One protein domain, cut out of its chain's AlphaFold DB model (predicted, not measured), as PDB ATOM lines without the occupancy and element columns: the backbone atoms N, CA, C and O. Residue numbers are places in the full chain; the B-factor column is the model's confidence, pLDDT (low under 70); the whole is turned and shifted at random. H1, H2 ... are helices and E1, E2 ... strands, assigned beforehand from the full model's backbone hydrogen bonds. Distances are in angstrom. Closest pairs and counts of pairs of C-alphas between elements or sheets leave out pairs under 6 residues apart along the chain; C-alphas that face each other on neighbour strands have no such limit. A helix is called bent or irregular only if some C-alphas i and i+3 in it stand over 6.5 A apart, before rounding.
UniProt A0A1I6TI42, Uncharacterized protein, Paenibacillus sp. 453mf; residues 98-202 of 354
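This is residues 98 to 202 of the 354 residues of an uncharacterized protein of Paenibacillus sp. 453mf (UniProt A0A1I6TI42). A small three-stranded sheet has one face covered by H1 and the kinked H3, and H2 and H5 complete a ring of four touching helices, H1 to H2 to H5 to H3. The loop between E2 and E3 reaches to one end of the long axis, while H4 and the long link before it make the other. The printed part has 105 residues, with five named helices and three named strands in the order E1 H1 H2 H3 E2 E3 H4 H5; the antiparallel sheet runs E1, E3, E2, and the class is mostly helix. It is compact, with a radius of gyration of the C-alphas of 14.1 A and spans of 49 by 24 by 22 A.

Start at E1, residues 98 to 100, an edge strand antiparallel to E3, residues 162 to 167; look for N 100 and O 164, 2.8 A apart. On the other side of E3 is E2, residues 150 to 154, which forms a hairpin with it; N 151 and O 165 are 2.8 A apart. H1, residues 105 to 115, is on the sheet at a height of 8.9 A, two layers with helix on one face; its closest C-alphas to E3 are those of Ala 108 and Leu 164, 6.5 A apart. H1 forms a helical hairpin with H2, residues 121 to 129, at a shallow tilt of 5 degrees, closest at C-alphas 113 and 124, 5.1 A. H3, residues 131 to 148, is on the same face as H1, over E2, and stands up from the sheet; its closest C-alphas to E2 are 142 and 152, 5.6 A. H3 has a kink of 102 degrees near residue 142 and is irregular, C-alphas 140 and 143 being 8.8 A apart. H3 touches H1 with residues 131 to 135 alone, closest at C-alphas 135 and 105, 6.5 A. H5, residues 192 to 201, touches H3, closest at C-alphas 200 and 134, 4.9 A, and H2, closest at C-alphas 197 and 127, 6.2 A. H4, residues 180 to 190, is close to H5 but not clearly touching, with C-alphas 187 and 193 at 7.2 A. Every O i to N i+4 pair is within hydrogen-bond range in H1, H2, H4 and H5, and 8 of 14 in H3.

Find C-alpha 98 at (131.615, 28.543, 89.555), where E1 begins. H1 and H4 each measure 15.3 A from first to last C-alpha, H3 17.8 A, E3 16.9 A and H5 14.3 A. H5 ends at C-alpha 201, (137.696, 26.517, 70.023).

The C-alphas farthest apart are those of Thr 158 and Gly 177, 48.9 A. The printed part has no cut, and its one long link is E3 to H4, residues 168 to 179. Mean pLDDT of the printed part is 90.8, and residue 103 alone is under 70.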
ATOM      1  N   THR A  98     132.450  27.339  89.538       80.88
ATOM      2  CA  THR A  98     131.615  28.543  89.555       80.88
ATOM      3  C   THR A  98     130.670  28.500  88.361       80.88
ATOM      4  O   THR A  98     131.159  28.552  87.228       80.88
ATOM      5  N   PRO A  99     129.342  28.432  88.573       85.56
ATOM      6  CA  PRO A  99     128.400  28.627  87.485       85.56
ATOM      7  C   PRO A  99     128.483  30.071  86.983       85.56
ATOM      8  O   PRO A  99     128.539  31.030  87.760       85.56
ATOM      9  N   LEU A 100     128.500  30.228  85.669       85.69
ATOM     10  CA  LEU A 100     128.520  31.515  84.998       85.69
ATOM     11  C   LEU A 100     127.076  31.948  84.773       85.69
ATOM     12  O   LEU A 100     126.372  31.427  83.913       85.69
ATOM     13  N   ALA A 101     126.625  32.896  85.593       72.69
ATOM     14  CA  ALA A 101     125.295  33.472  85.464       72.69
ATOM     15  C   ALA A 101     125.219  34.317  84.192       72.69
ATOM     16  O   ALA A 101     125.772  35.414  84.159       72.69
ATOM     17  N   ALA A 102     124.534  33.834  83.162       75.31
ATOM     18  CA  ALA A 102     124.292  34.538  81.907       75.31
ATOM     19  C   ALA A 102     122.896  34.170  81.363       75.31
ATOM     20  O   ALA A 102     122.356  33.145  81.784       75.31
ATOM     21  N   PRO A 103     122.276  35.019  80.526       69.38
ATOM     22  CA  PRO A 103     121.044  34.683  79.818       69.38
ATOM     23  C   PRO A 103     121.301  33.570  78.795       69.38
ATOM     24  O   PRO A 103     120.656  32.535  78.856       69.38
ATOM     25  N   ASN A 104     122.337  33.715  77.965       83.12
ATOM     26  CA  ASN A 104     122.704  32.741  76.938       83.12
ATOM     27  C   ASN A 104     124.186  32.328  77.016       83.12
ATOM     28  O   ASN A 104     124.992  32.895  77.767       83.12
ATOM     29  N   LEU A 105     124.549  31.314  76.226       88.94
ATOM     30  CA  LEU A 105     125.884  30.714  76.242       88.94
ATOM     31  C   LEU A 105     126.975  31.661  75.720       88.94
ATOM     32  O   LEU A 105     128.081  31.656  76.255       88.94
ATOM     33  N   ASN A 106     126.656  32.522  74.749       89.44
ATOM     34  CA  ASN A 106     127.577  33.553  74.259       89.44
ATOM     35  C   ASN A 106     127.994  34.503  75.387       89.44
ATOM     36  O   ASN A 106     129.179  34.759  75.604       89.44
ATOM     37  N   GLU A 107     127.033  34.989  76.172       89.38
ATOM     38  CA  GLU A 107     127.338  35.798  77.349       89.38
ATOM     39  C   GLU A 107     128.104  35.022  78.424       89.38
ATOM     40  O   GLU A 107     128.987  35.586  79.076       89.38
ATOM     41  N   ALA A 108     127.800  33.736  78.617       91.31
ATOM     42  CA  ALA A 108     128.555  32.898  79.541       91.31
ATOM     43  C   ALA A 108     130.026  32.778  79.107       91.31
ATOM     44  O   ALA A 108     130.918  32.915  79.944       91.31
ATOM     45  N   LEU A 109     130.291  32.605  77.809       93.50
ATOM     46  CA  LEU A 109     131.643  32.577  77.250       93.50
ATOM     47  C   LEU A 109     132.354  33.926  77.361       93.50
ATOM     48  O   LEU A 109     133.532  33.955  77.704       93.50
ATOM     49  N   ARG A 110     131.657  35.054  77.181       92.94
ATOM     50  CA  ARG A 110     132.245  36.378  77.459       92.94
ATOM     51  C   ARG A 110     132.653  36.510  78.927       92.94
ATOM     52  O   ARG A 110     133.775  36.913  79.223       92.94
ATOM     53  N   LYS A 111     131.795  36.075  79.857       92.44
ATOM     54  CA  LYS A 111     132.111  36.051  81.300       92.44
ATOM     55  C   LYS A 111     133.257  35.096  81.629       92.44
ATOM     56  O   LYS A 111     134.012  35.356  82.567       92.44
ATOM     57  N   LEU A 112     133.400  34.004  80.881       92.69
ATOM     58  CA  LEU A 112     134.554  33.114  80.963       92.69
ATOM     59  C   LEU A 112     135.829  33.821  80.489       92.69
ATOM     60  O   LEU A 112     136.831  33.818  81.200       92.69
ATOM     61  N   ALA A 113     135.774  34.478  79.332       93.62
ATOM     62  CA  ALA A 113     136.888  35.224  78.762       93.62
ATOM     63  C   ALA A 113     137.360  36.353  79.695       93.62
ATOM     64  O   ALA A 113     138.557  36.579  79.844       93.62
ATOM     65  N   ASP A 114     136.445  37.013  80.409       92.62
ATOM     66  CA  ASP A 114     136.780  38.034  81.409       92.62
ATOM     67  C   ASP A 114     137.477  37.486  82.663       92.62
ATOM     68  O   ASP A 114     138.144  38.239  83.375       92.62
ATOM     69  N   LYS A 115     137.355  36.183  82.945       91.81
ATOM     70  CA  LYS A 115     138.094  35.527  84.034       91.81
ATOM     71  C   LYS A 115     139.530  35.172  83.647       91.81
ATOM     72  O   LYS A 115     140.335  34.923  84.546       91.81
ATOM     73  N   ILE A 116     139.862  35.150  82.355       92.69
ATOM     74  CA  ILE A 116     141.220  34.867  81.878       92.69
ATOM     75  C   ILE A 116     142.172  35.954  82.407       92.69
ATOM     76  O   ILE A 116     141.895  37.145  82.240       92.69
ATOM     77  N   PRO A 117     143.295  35.582  83.055       92.56
ATOM     78  CA  PRO A 117     144.239  36.555  83.586       92.56
ATOM     79  C   PRO A 117     144.763  37.513  82.513       92.56
ATOM     80  O   PRO A 117     145.155  37.092  81.427       92.56
ATOM     81  N   SER A 118     144.875  38.800  82.851       92.50
ATOM     82  CA  SER A 118     145.323  39.856  81.926       92.50
ATOM     83  C   SER A 118     146.745  39.672  81.384       92.50
ATOM     84  O   SER A 118     147.131  40.365  80.451       92.50
ATOM     85  N   VAL A 119     147.532  38.767  81.975       93.81
ATOM     86  CA  VAL A 119     148.865  38.384  81.489       93.81
ATOM     87  C   VAL A 119     148.820  37.473  80.258       93.81
ATOM     88  O   VAL A 119     149.857  37.301  79.626       93.81
ATOM     89  N   CYS A 120     147.649  36.926  79.910       93.50
ATOM     90  CA  CYS A 120     147.398  36.076  78.739       93.50
ATOM     91  C   CYS A 120     146.292  36.676  77.841       93.50
ATOM     92  O   CYS A 120     145.256  36.033  77.630       93.50
ATOM     93  N   PRO A 121     146.447  37.919  77.338       95.12
ATOM     94  CA  PRO A 121     145.414  38.577  76.537       95.12
ATOM     95  C   PRO A 121     145.085  37.815  75.246       95.12
ATOM     96  O   PRO A 121     143.943  37.837  74.799       95.12
ATOM     97  N   GLU A 122     146.051  37.095  74.678       96.25
ATOM     98  CA  GLU A 122     145.864  36.278  73.481       96.25
ATOM     99  C   GLU A 122     144.851  35.146  73.684       96.25
ATOM    100  O   GLU A 122     144.041  34.900  72.798       96.25
ATOM    101  N   LEU A 123     144.829  34.506  74.860       95.88
ATOM    102  CA  LEU A 123     143.863  33.445  75.161       95.88
ATOM    103  C   LEU A 123     142.448  34.002  75.311       95.88
ATOM    104  O   LEU A 123     141.481  33.368  74.891       95.88
ATOM    105  N   LYS A 124     142.332  35.201  75.896       95.56
ATOM    106  CA  LYS A 124     141.063  35.927  75.967       95.56
ATOM    107  C   LYS A 124     140.545  36.231  74.566       95.56
ATOM    108  O   LYS A 124     139.385  35.950  74.288       95.56
ATOM    109  N   GLN A 125     141.404  36.776  73.709       96.69
ATOM    110  CA  GLN A 125     141.023  37.150  72.354       96.69
ATOM    111  C   GLN A 125     140.640  35.924  71.518       96.69
ATOM    112  O   GLN A 125     139.569  35.921  70.933       96.69
ATOM    113  N   GLN A 126     141.420  34.838  71.571       97.19
ATOM    114  CA  GLN A 126     141.102  33.583  70.878       97.19
ATOM    115  C   GLN A 126     139.735  33.013  71.265       97.19
ATOM    116  O   GLN A 126     138.993  32.553  70.403       97.19
ATOM    117  N   LEU A 127     139.383  33.036  72.553       96.56
ATOM    118  CA  LEU A 127     138.080  32.542  72.995       96.56
ATOM    119  C   LEU A 127     136.920  33.416  72.492       96.56
ATOM    120  O   LEU A 127     135.835  32.899  72.248       96.56
ATOM    121  N   ILE A 128     137.140  34.728  72.366       96.12
ATOM    122  CA  ILE A 128     136.136  35.674  71.863       96.12
ATOM    123  C   ILE A 128     135.988  35.544  70.344       96.12
ATOM    124  O   ILE A 128     134.866  35.417  69.866       96.12
ATOM    125  N   ASP A 129     137.098  35.528  69.605       96.69
ATOM    126  CA  ASP A 129     137.111  35.466  68.137       96.69
ATOM    127  C   ASP A 129     136.491  34.170  67.599       96.69
ATOM    128  O   ASP A 129     135.932  34.158  66.510       96.69
ATOM    129  N   HIS A 130     136.576  33.084  68.374       96.94
ATOM    130  CA  HIS A 130     136.064  31.758  68.021       96.94
ATOM    131  C   HIS A 130     134.910  31.312  68.937       96.94
ATOM    132  O   HIS A 130     134.745  30.120  69.227       96.94
ATOM    133  N   SER A 131     134.133  32.267  69.465       95.19
ATOM    134  CA  SER A 131     133.051  31.955  70.404       95.19
ATOM    135  C   SER A 131     131.937  31.124  69.771       95.19
ATOM    136  O   SER A 131     131.336  30.302  70.451       95.19
ATOM    137  N   ASP A 132     131.688  31.297  68.475       94.69
ATOM    138  CA  ASP A 132     130.730  30.523  67.681       94.69
ATOM    139  C   ASP A 132     131.075  29.023  67.672       94.69
ATOM    140  O   ASP A 132     130.221  28.181  67.966       94.69
ATOM    141  N   ILE A 133     132.350  28.690  67.442       95.88
ATOM    142  CA  ILE A 133     132.859  27.315  67.489       95.88
ATOM    143  C   ILE A 133     132.703  26.757  68.904       95.88
ATOM    144  O   ILE A 133     132.207  25.644  69.078       95.88
ATOM    145  N   ALA A 134     133.063  27.541  69.925       96.12
ATOM    146  CA  ALA A 134     132.925  27.127  71.318       96.12
ATOM    147  C   ALA A 134     131.462  26.887  71.725       96.12
ATOM    148  O   ALA A 134     131.172  25.893  72.390       96.12
ATOM    149  N   VAL A 135     130.530  27.746  71.300       93.62
ATOM    150  CA  VAL A 135     129.085  27.562  71.508       93.62
ATOM    151  C   VAL A 135     128.617  26.273  70.848       93.62
ATOM    152  O   VAL A 135     128.020  25.432  71.520       93.62
ATOM    153  N   LYS A 136     128.928  26.076  69.563       93.50
ATOM    154  CA  LYS A 136     128.555  24.867  68.819       93.50
ATOM    155  C   LYS A 136     129.095  23.607  69.491       93.50
ATOM    156  O   LYS A 136     128.366  22.629  69.648       93.50
ATOM    157  N   ASN A 137     130.353  23.637  69.910       95.44
ATOM    158  CA  ASN A 137     131.004  22.531  70.591       95.44
ATOM    159  C   ASN A 137     130.328  22.204  71.925       95.44
ATOM    160  O   ASN A 137     130.051  21.042  72.202       95.44
ATOM    161  N   LEU A 138     130.035  23.213  72.744       93.88
ATOM    162  CA  LEU A 138     129.362  23.017  74.025       93.88
ATOM    163  C   LEU A 138     127.933  22.498  73.837       93.88
ATOM    164  O   LEU A 138     127.541  21.581  74.543       93.88
ATOM    165  N   ILE A 139     127.176  23.007  72.867       91.25
ATOM    166  CA  ILE A 139     125.807  22.534  72.615       91.25
ATOM    167  C   ILE A 139     125.798  21.060  72.190       91.25
ATOM    168  O   ILE A 139     125.026  20.275  72.732       91.25
ATOM    169  N   ASN A 140     126.673  20.669  71.261       92.31
ATOM    170  CA  ASN A 140     126.609  19.343  70.634       92.31
ATOM    171  C   ASN A 140     127.472  18.278  71.326       92.31
ATOM    172  O   ASN A 140     127.205  17.086  71.199       92.31
ATOM    173  N   TYR A 141     128.519  18.690  72.044       93.88
ATOM    174  CA  TYR A 141     129.557  17.795  72.560       93.88
ATOM    175  C   TYR A 141     129.959  18.102  74.012       93.88
ATOM    176  O   TYR A 141     131.068  17.756  74.414       93.88
ATOM    177  N   HIS A 142     129.094  18.726  74.828       92.25
ATOM    178  CA  HIS A 142     129.441  19.161  76.197       92.25
ATOM    179  C   HIS A 142     130.157  18.104  77.053       92.25
ATOM    180  O   HIS A 142     131.059  18.442  77.820       92.25
ATOM    181  N   GLU A 143     129.786  16.826  76.931       92.25
ATOM    182  CA  GLU A 143     130.327  15.751  77.768       92.25
ATOM    183  C   GLU A 143     131.846  15.588  77.659       92.25
ATOM    184  O   GLU A 143     132.498  15.233  78.647       92.25
ATOM    185  N   ILE A 144     132.439  15.883  76.496       93.25
ATOM    186  CA  ILE A 144     133.885  15.719  76.297       93.25
ATOM    187  C   ILE A 144     134.683  16.726  77.137       93.25
ATOM    188  O   ILE A 144     135.814  16.443  77.544       93.25
ATOM    189  N   PHE A 145     134.079  17.878  77.441       93.88
ATOM    190  CA  PHE A 145     134.720  18.968  78.168       93.88
ATOM    191  C   PHE A 145     134.698  18.768  79.691       93.88
ATOM    192  O   PHE A 145     135.518  19.355  80.405       93.88
ATOM    193  N   ASN A 146     133.855  17.860  80.198       91.56
ATOM    194  CA  ASN A 146     133.789  17.539  81.627       91.56
ATOM    195  C   ASN A 146     135.159  17.091  82.167       91.56
ATOM    196  O   ASN A 146     135.569  17.476  83.263       91.56
ATOM    197  N   ASN A 147     135.910  16.329  81.364       89.38
ATOM    198  CA  ASN A 147     137.241  15.828  81.725       89.38
ATOM    199  C   ASN A 147     138.283  16.940  81.886       89.38
ATOM    200  O   ASN A 147     139.269  16.764  82.602       89.38
ATOM    201  N   ILE A 148     138.065  18.079  81.232       90.12
ATOM    202  CA  ILE A 148     138.900  19.267  81.370       90.12
ATOM    203  C   ILE A 148     138.252  20.297  82.296       90.12
ATOM    204  O   ILE A 148     138.656  21.444  82.290       90.12
ATOM    205  N   GLY A 149     137.267  19.927  83.116       89.69
ATOM    206  CA  GLY A 149     136.704  20.820  84.130       89.69
ATOM    207  C   GLY A 149     135.838  21.959  83.580       89.69
ATOM    208  O   GLY A 149     135.659  22.966  84.272       89.69
ATOM    209  N   VAL A 150     135.307  21.803  82.367       93.19
ATOM    210  CA  VAL A 150     134.304  22.690  81.773       93.19
ATOM    211  C   VAL A 150     133.007  21.907  81.620       93.19
ATOM    212  O   VAL A 150     132.987  20.860  80.986       93.19
ATOM    213  N   TYR A 151     131.927  22.414  82.202       92.88
ATOM    214  CA  TYR A 151     130.648  21.716  82.273       92.88
ATOM    215  C   TYR A 151     129.570  22.609  81.694       92.88
ATOM    216  O   TYR A 151     129.324  23.695  82.216       92.88
ATOM    217  N   TYR A 152     128.903  22.143  80.650       93.12
ATOM    218  CA  TYR A 152     127.705  22.784  80.130       93.12
ATOM    219  C   TYR A 152     126.517  21.849  80.293       93.12
ATOM    220  O   TYR A 152     126.645  20.635  80.138       93.12
ATOM    221  N   ARG A 153     125.374  22.428  80.654       90.88
ATOM    222  CA  ARG A 153     124.113  21.708  80.762       90.88
ATOM    223  C   ARG A 153     122.988  22.567  80.190       90.88
ATOM    224  O   ARG A 153     122.780  23.667  80.720       90.88
ATOM    225  N   PRO A 154     122.284  22.084  79.155       89.94
ATOM    226  CA  PRO A 154     121.070  22.719  78.662       89.94
ATOM    227  C   PRO A 154     120.032  22.908  79.772       89.94
ATOM    228  O   PRO A 154     120.086  22.260  80.820       89.94
ATOM    229  N   GLU A 155     119.099  23.823  79.561       90.94
ATOM    230  CA  GLU A 155     117.941  23.984  80.439       90.94
ATOM    231  C   GLU A 155     117.007  22.761  80.326       90.94
ATOM    232  O   GLU A 155     116.818  22.221  79.240       90.94
ATOM    233  N   GLU A 156     116.437  22.287  81.439       90.12
ATOM    234  CA  GLU A 156     115.782  20.966  81.494       90.12
ATOM    235  C   GLU A 156     114.429  20.882  80.772       90.12
ATOM    236  O   GLU A 156     113.999  19.783  80.425       90.12
ATOM    237  N   ILE A 157     113.709  21.996  80.617       89.12
ATOM    238  CA  ILE A 157     112.303  21.983  80.182       89.12
ATOM    239  C   ILE A 157     112.178  22.334  78.705       89.12
ATOM    240  O   ILE A 157     111.563  21.597  77.940       89.12
ATOM    241  N   THR A 158     112.734  23.471  78.312       85.06
ATOM    242  CA  THR A 158     112.685  23.992  76.944       85.06
ATOM    243  C   THR A 158     113.842  23.469  76.101       85.06
ATOM    244  O   THR A 158     113.740  23.456  74.880       85.06
ATOM    245  N   GLY A 159     114.950  23.056  76.730       82.44
ATOM    246  CA  GLY A 159     116.204  22.753  76.034       82.44
ATOM    247  C   GLY A 159     116.881  23.983  75.422       82.44
ATOM    248  O   GLY A 159     117.941  23.856  74.814       82.44
ATOM    249  N   LEU A 160     116.284  25.166  75.586       76.12
ATOM    250  CA  LEU A 160     116.807  26.436  75.113       76.12
ATOM    251  C   LEU A 160     117.696  27.035  76.202       76.12
ATOM    252  O   LEU A 160     117.359  26.998  77.383       76.12
ATOM    253  N   GLU A 161     118.820  27.627  75.803       82.38
ATOM    254  CA  GLU A 161     119.831  28.167  76.722       82.38
ATOM    255  C   GLU A 161     120.542  27.068  77.547       82.38
ATOM    256  O   GLU A 161     120.636  25.903  77.160       82.38
ATOM    257  N   GLY A 162     121.173  27.448  78.656       87.94
ATOM    258  CA  GLY A 162     121.846  26.510  79.543       87.94
ATOM    259  C   GLY A 162     122.744  27.208  80.553       87.94
ATOM    260  O   GLY A 162     122.853  28.436  80.594       87.94
ATOM    261  N   CYS A 163     123.450  26.418  81.354       90.00
ATOM    262  CA  CYS A 163     124.449  26.929  82.277       90.00
ATOM    263  C   CYS A 163     125.821  26.354  81.964       90.00
ATOM    264  O   CYS A 163     125.982  25.153  81.770       90.00
ATOM    265  N   LEU A 164     126.815  27.239  81.961       92.31
ATOM    266  CA  LEU A 164     128.226  26.900  81.897       92.31
ATOM    267  C   LEU A 164     128.824  27.014  83.300       92.31
ATOM    268  O   LEU A 164     128.658  28.033  83.969       92.31
ATOM    269  N   ALA A 165     129.538  25.993  83.750       90.88
ATOM    270  CA  ALA A 165     130.287  25.987  84.995       90.88
ATOM    271  C   ALA A 165     131.733  25.572  84.730       90.88
ATOM    272  O   ALA A 165     132.004  24.680  83.928       90.88
ATOM    273  N   ILE A 166     132.664  26.232  85.412       89.94
ATOM    274  CA  ILE A 166     134.101  26.045  85.196       89.94
ATOM    275  C   ILE A 166     134.771  25.749  86.524       89.94
ATOM    276  O   ILE A 166     134.415  26.346  87.543       89.94
ATOM    277  N   ASP A 167     135.746  24.845  86.508       88.81
ATOM    278  CA  ASP A 167     136.569  24.534  87.671       88.81
ATOM    279  C   ASP A 167     137.320  25.786  88.148       88.81
ATOM    280  O   ASP A 167     138.026  26.457  87.395       88.81
ATOM    281  N   ASN A 168     137.187  26.109  89.432       80.88
ATOM    282  CA  ASN A 168     137.796  27.288  90.041       80.88
ATOM    283  C   ASN A 168     139.327  27.248  89.990       80.88
ATOM    284  O   ASN A 168     139.974  28.286  90.118       80.88
ATOM    285  N   THR A 169     139.918  26.069  89.796       81.62
ATOM    286  CA  THR A 169     141.366  25.901  89.668       81.62
ATOM    287  C   THR A 169     141.931  26.424  88.342       81.62
ATOM    288  O   THR A 169     143.146  26.568  88.248       81.62
ATOM    289  N   PHE A 170     141.094  26.770  87.352       81.31
ATOM    290  CA  PHE A 170     141.542  27.381  86.090       81.31
ATOM    291  C   PHE A 170     142.065  28.808  86.222       81.31
ATOM    292  O   PHE A 170     142.866  29.248  85.401       81.31
ATOM    293  N   PHE A 171     141.605  29.536  87.238       82.81
ATOM    294  CA  PHE A 171     141.875  30.965  87.383       82.81
ATOM    295  C   PHE A 171     142.657  31.216  88.671       82.81
ATOM    296  O   PHE A 171     142.095  31.720  89.650       82.81
ATOM    297  N   PRO A 172     143.950  30.840  88.721       81.00
ATOM    298  CA  PRO A 172     144.759  31.098  89.896       81.00
ATOM    299  C   PRO A 172     144.889  32.607  90.113       81.00
ATOM    300  O   PRO A 172     145.071  33.390  89.182       81.00
ATOM    301  N   VAL A 173     144.804  33.027  91.372       83.12
ATOM    302  CA  VAL A 173     144.972  34.432  91.743       83.12
ATOM    303  C   VAL A 173     146.459  34.728  91.885       83.12
ATOM    304  O   VAL A 173     147.169  34.062  92.646       83.12
ATOM    305  N   LYS A 174     146.935  35.757  91.181       87.50
ATOM    306  CA  LYS A 174     148.317  36.224  91.294       87.50
ATOM    307  C   LYS A 174     148.624  36.627  92.742       87.50
ATOM    308  O   LYS A 174     147.978  37.509  93.308       87.50
ATOM    309  N   SER A 175     149.632  35.991  93.338       87.50
ATOM    310  CA  SER A 175     150.089  36.313  94.695       87.50
ATOM    311  C   SER A 175     150.841  37.647  94.734       87.50
ATOM    312  O   SER A 175     151.515  38.030  93.774       87.50
ATOM    313  N   SER A 176     150.757  38.360  95.860       86.25
ATOM    314  CA  SER A 176     151.475  39.623  96.046       86.25
ATOM    315  C   SER A 176     152.991  39.401  95.995       86.25
ATOM    316  O   SER A 176     153.539  38.562  96.706       86.25
ATOM    317  N   GLY A 177     153.676  40.163  95.139       85.81
ATOM    318  CA  GLY A 177     155.134  40.104  94.979       85.81
ATOM    319  C   GLY A 177     155.649  39.219  93.838       85.81
ATOM    320  O   GLY A 177     156.850  39.228  93.594       85.81
ATOM    321  N   VAL A 178     154.780  38.505  93.116       90.44
ATOM    322  CA  VAL A 178     155.154  37.789  91.880       90.44
ATOM    323  C   VAL A 178     155.134  38.773  90.701       90.44
ATOM    324  O   VAL A 178     154.258  39.642  90.641       90.44
ATOM    325  N   SER A 179     156.089  38.686  89.772       94.12
ATOM    326  CA  SER A 179     156.062  39.495  88.544       94.12
ATOM    327  C   SER A 179     154.976  38.991  87.578       94.12
ATOM    328  O   SER A 179     154.453  37.890  87.743       94.12
ATOM    329  N   ASP A 180     154.572  39.798  86.594       93.44
ATOM    330  CA  ASP A 180     153.648  39.309  85.553       93.44
ATOM    331  C   ASP A 180     154.289  38.199  84.707       93.44
ATOM    332  O   ASP A 180     153.607  37.251  84.333       93.44
ATOM    333  N   GLU A 181     155.602  38.277  84.480       94.06
ATOM    334  CA  GLU A 181     156.368  37.299  83.704       94.06
ATOM    335  C   GLU A 181     156.458  35.943  84.418       94.06
ATOM    336  O   GLU A 181     156.152  34.916  83.818       94.06
ATOM    337  N   ASP A 182     156.771  35.928  85.717       93.75
ATOM    338  CA  ASP A 182     156.814  34.690  86.508       93.75
ATOM    339  C   ASP A 182     155.424  34.057  86.641       93.75
ATOM    340  O   ASP A 182     155.271  32.835  86.594       93.75
ATOM    341  N   PHE A 183     154.393  34.892  86.818       94.50
ATOM    342  CA  PHE A 183     153.017  34.419  86.908       94.50
ATOM    343  C   PHE A 183     152.549  33.823  85.579       94.50
ATOM    344  O   PHE A 183     151.965  32.739  85.571       94.50
ATOM    345  N   ARG A 184     152.871  34.474  84.457       94.12
ATOM    346  CA  ARG A 184     152.627  33.937  83.118       94.12
ATOM    347  C   ARG A 184     153.375  32.623  82.897       94.12
ATOM    348  O   ARG A 184     152.751  31.641  82.526       94.12
ATOM    349  N   ALA A 185     154.667  32.557  83.213       93.62
ATOM    350  CA  ALA A 185     155.444  31.326  83.078       93.62
ATOM    351  C   ALA A 185     154.858  30.174  83.912       93.62
ATOM    352  O   ALA A 185     154.907  29.016  83.502       93.62
ATOM    353  N   HIS A 186     154.283  30.463  85.083       92.31
ATOM    354  CA  HIS A 186     153.570  29.459  85.869       92.31
ATOM    355  C   HIS A 186     152.303  28.954  85.162       92.31
ATOM    356  O   HIS A 186     152.103  27.743  85.099       92.31
ATOM    357  N   LEU A 187     151.489  29.856  84.601       92.12
ATOM    358  CA  LEU A 187     150.300  29.501  83.814       92.12
ATOM    359  C   LEU A 187     150.656  28.680  82.568       92.12
ATOM    360  O   LEU A 187     149.986  27.693  82.267       92.12
ATOM    361  N   ASP A 188     151.724  29.062  81.870       91.75
ATOM    362  CA  ASP A 188     152.213  28.372  80.675       91.75
ATOM    363  C   ASP A 188     152.700  26.954  81.022       91.75
ATOM    364  O   ASP A 188     152.394  25.999  80.311       91.75
ATOM    365  N   ASN A 189     153.409  26.799  82.149       92.62
ATOM    366  CA  ASN A 189     153.879  25.498  82.635       92.62
ATOM    367  C   ASN A 189     152.742  24.588  83.125       92.62
ATOM    368  O   ASN A 189     152.833  23.373  82.964       92.62
ATOM    369  N   ASP A 190     151.702  25.151  83.749       90.94
ATOM    370  CA  ASP A 190     150.502  24.401  84.137       90.94
ATOM    371  C   ASP A 190     149.699  23.968  82.899       90.94
ATOM    372  O   ASP A 190     149.201  22.845  82.829       90.94
ATOM    373  N   GLY A 191     149.602  24.842  81.891       91.62
ATOM    374  CA  GLY A 191     149.047  24.534  80.573       91.62
ATOM    375  C   GLY A 191     147.540  24.261  80.548       91.62
ATOM    376  O   GLY A 191     146.970  24.098  79.464       91.62
ATOM    377  N   ARG A 192     146.853  24.240  81.698       91.31
ATOM    378  CA  ARG A 192     145.417  23.938  81.763       91.31
ATOM    379  C   ARG A 192     144.599  25.012  81.074       91.31
ATOM    380  O   ARG A 192     143.739  24.678  80.270       91.31
ATOM    381  N   LEU A 193     144.899  26.286  81.326       92.25
ATOM    382  CA  LEU A 193     144.187  27.404  80.705       92.25
ATOM    383  C   LEU A 193     144.302  27.378  79.171       92.25
ATOM    384  O   LEU A 193     143.302  27.520  78.474       92.25
ATOM    385  N   HIS A 194     145.507  27.107  78.658       93.62
ATOM    386  CA  HIS A 194     145.760  26.926  77.227       93.62
ATOM    387  C   HIS A 194     144.976  25.744  76.659       93.62
ATOM    388  O   HIS A 194     144.367  25.854  75.600       93.62
ATOM    389  N   THR A 195     144.974  24.619  77.377       94.81
ATOM    390  CA  THR A 195     144.231  23.419  76.978       94.81
ATOM    391  C   THR A 195     142.735  23.711  76.925       94.81
ATOM    392  O   THR A 195     142.110  23.419  75.920       94.81
ATOM    393  N   MET A 196     142.172  24.350  77.951       94.81
ATOM    394  CA  MET A 196     140.753  24.709  78.004       94.81
ATOM    395  C   MET A 196     140.331  25.553  76.802       94.81
ATOM    396  O   MET A 196     139.376  25.195  76.121       94.81
ATOM    397  N   VAL A 197     141.052  26.646  76.525       95.81
ATOM    398  CA  VAL A 197     140.734  27.520  75.388       95.81
ATOM    399  C   VAL A 197     140.869  26.757  74.075       95.81
ATOM    400  O   VAL A 197     139.932  26.771  73.285       95.81
ATOM    401  N   ARG A 198     141.976  26.028  73.873       96.75
ATOM    402  CA  ARG A 198     142.209  25.241  72.655       96.75
ATOM    403  C   ARG A 198     141.105  24.221  72.405       96.75
ATOM    404  O   ARG A 198     140.623  24.147  71.287       96.75
ATOM    405  N   GLU A 199     140.741  23.423  73.406       96.75
ATOM    406  CA  GLU A 199     139.718  22.386  73.236       96.75
ATOM    407  C   GLU A 199     138.350  23.005  72.935       96.75
ATOM    408  O   GLU A 199     137.642  22.502  72.068       96.75
ATOM    409  N   LEU A 200     137.994  24.115  73.593       96.31
ATOM    410  CA  LEU A 200     136.727  24.803  73.338       96.31
ATOM    411  C   LEU A 200     136.625  25.323  71.903       96.31
ATOM    412  O   LEU A 200     135.574  25.173  71.291       96.31
ATOM    413  N   ILE A 201     137.700  25.899  71.361       97.25
ATOM    414  CA  ILE A 201     137.696  26.517  70.023       97.25
ATOM    415  C   ILE A 201     138.154  25.569  68.909       97.25
ATOM    416  O   ILE A 201     138.247  25.980  67.755       97.25
ATOM    417  N   ASN A 202     138.486  24.315  69.229       96.75
ATOM    418  CA  ASN A 202     138.884  23.336  68.227       96.75
ATOM    419  C   ASN A 202     137.637  22.857  67.468       96.75
ATOM    420  O   ASN A 202     136.760  22.268  68.103       96.75
TER     421      ASN A 202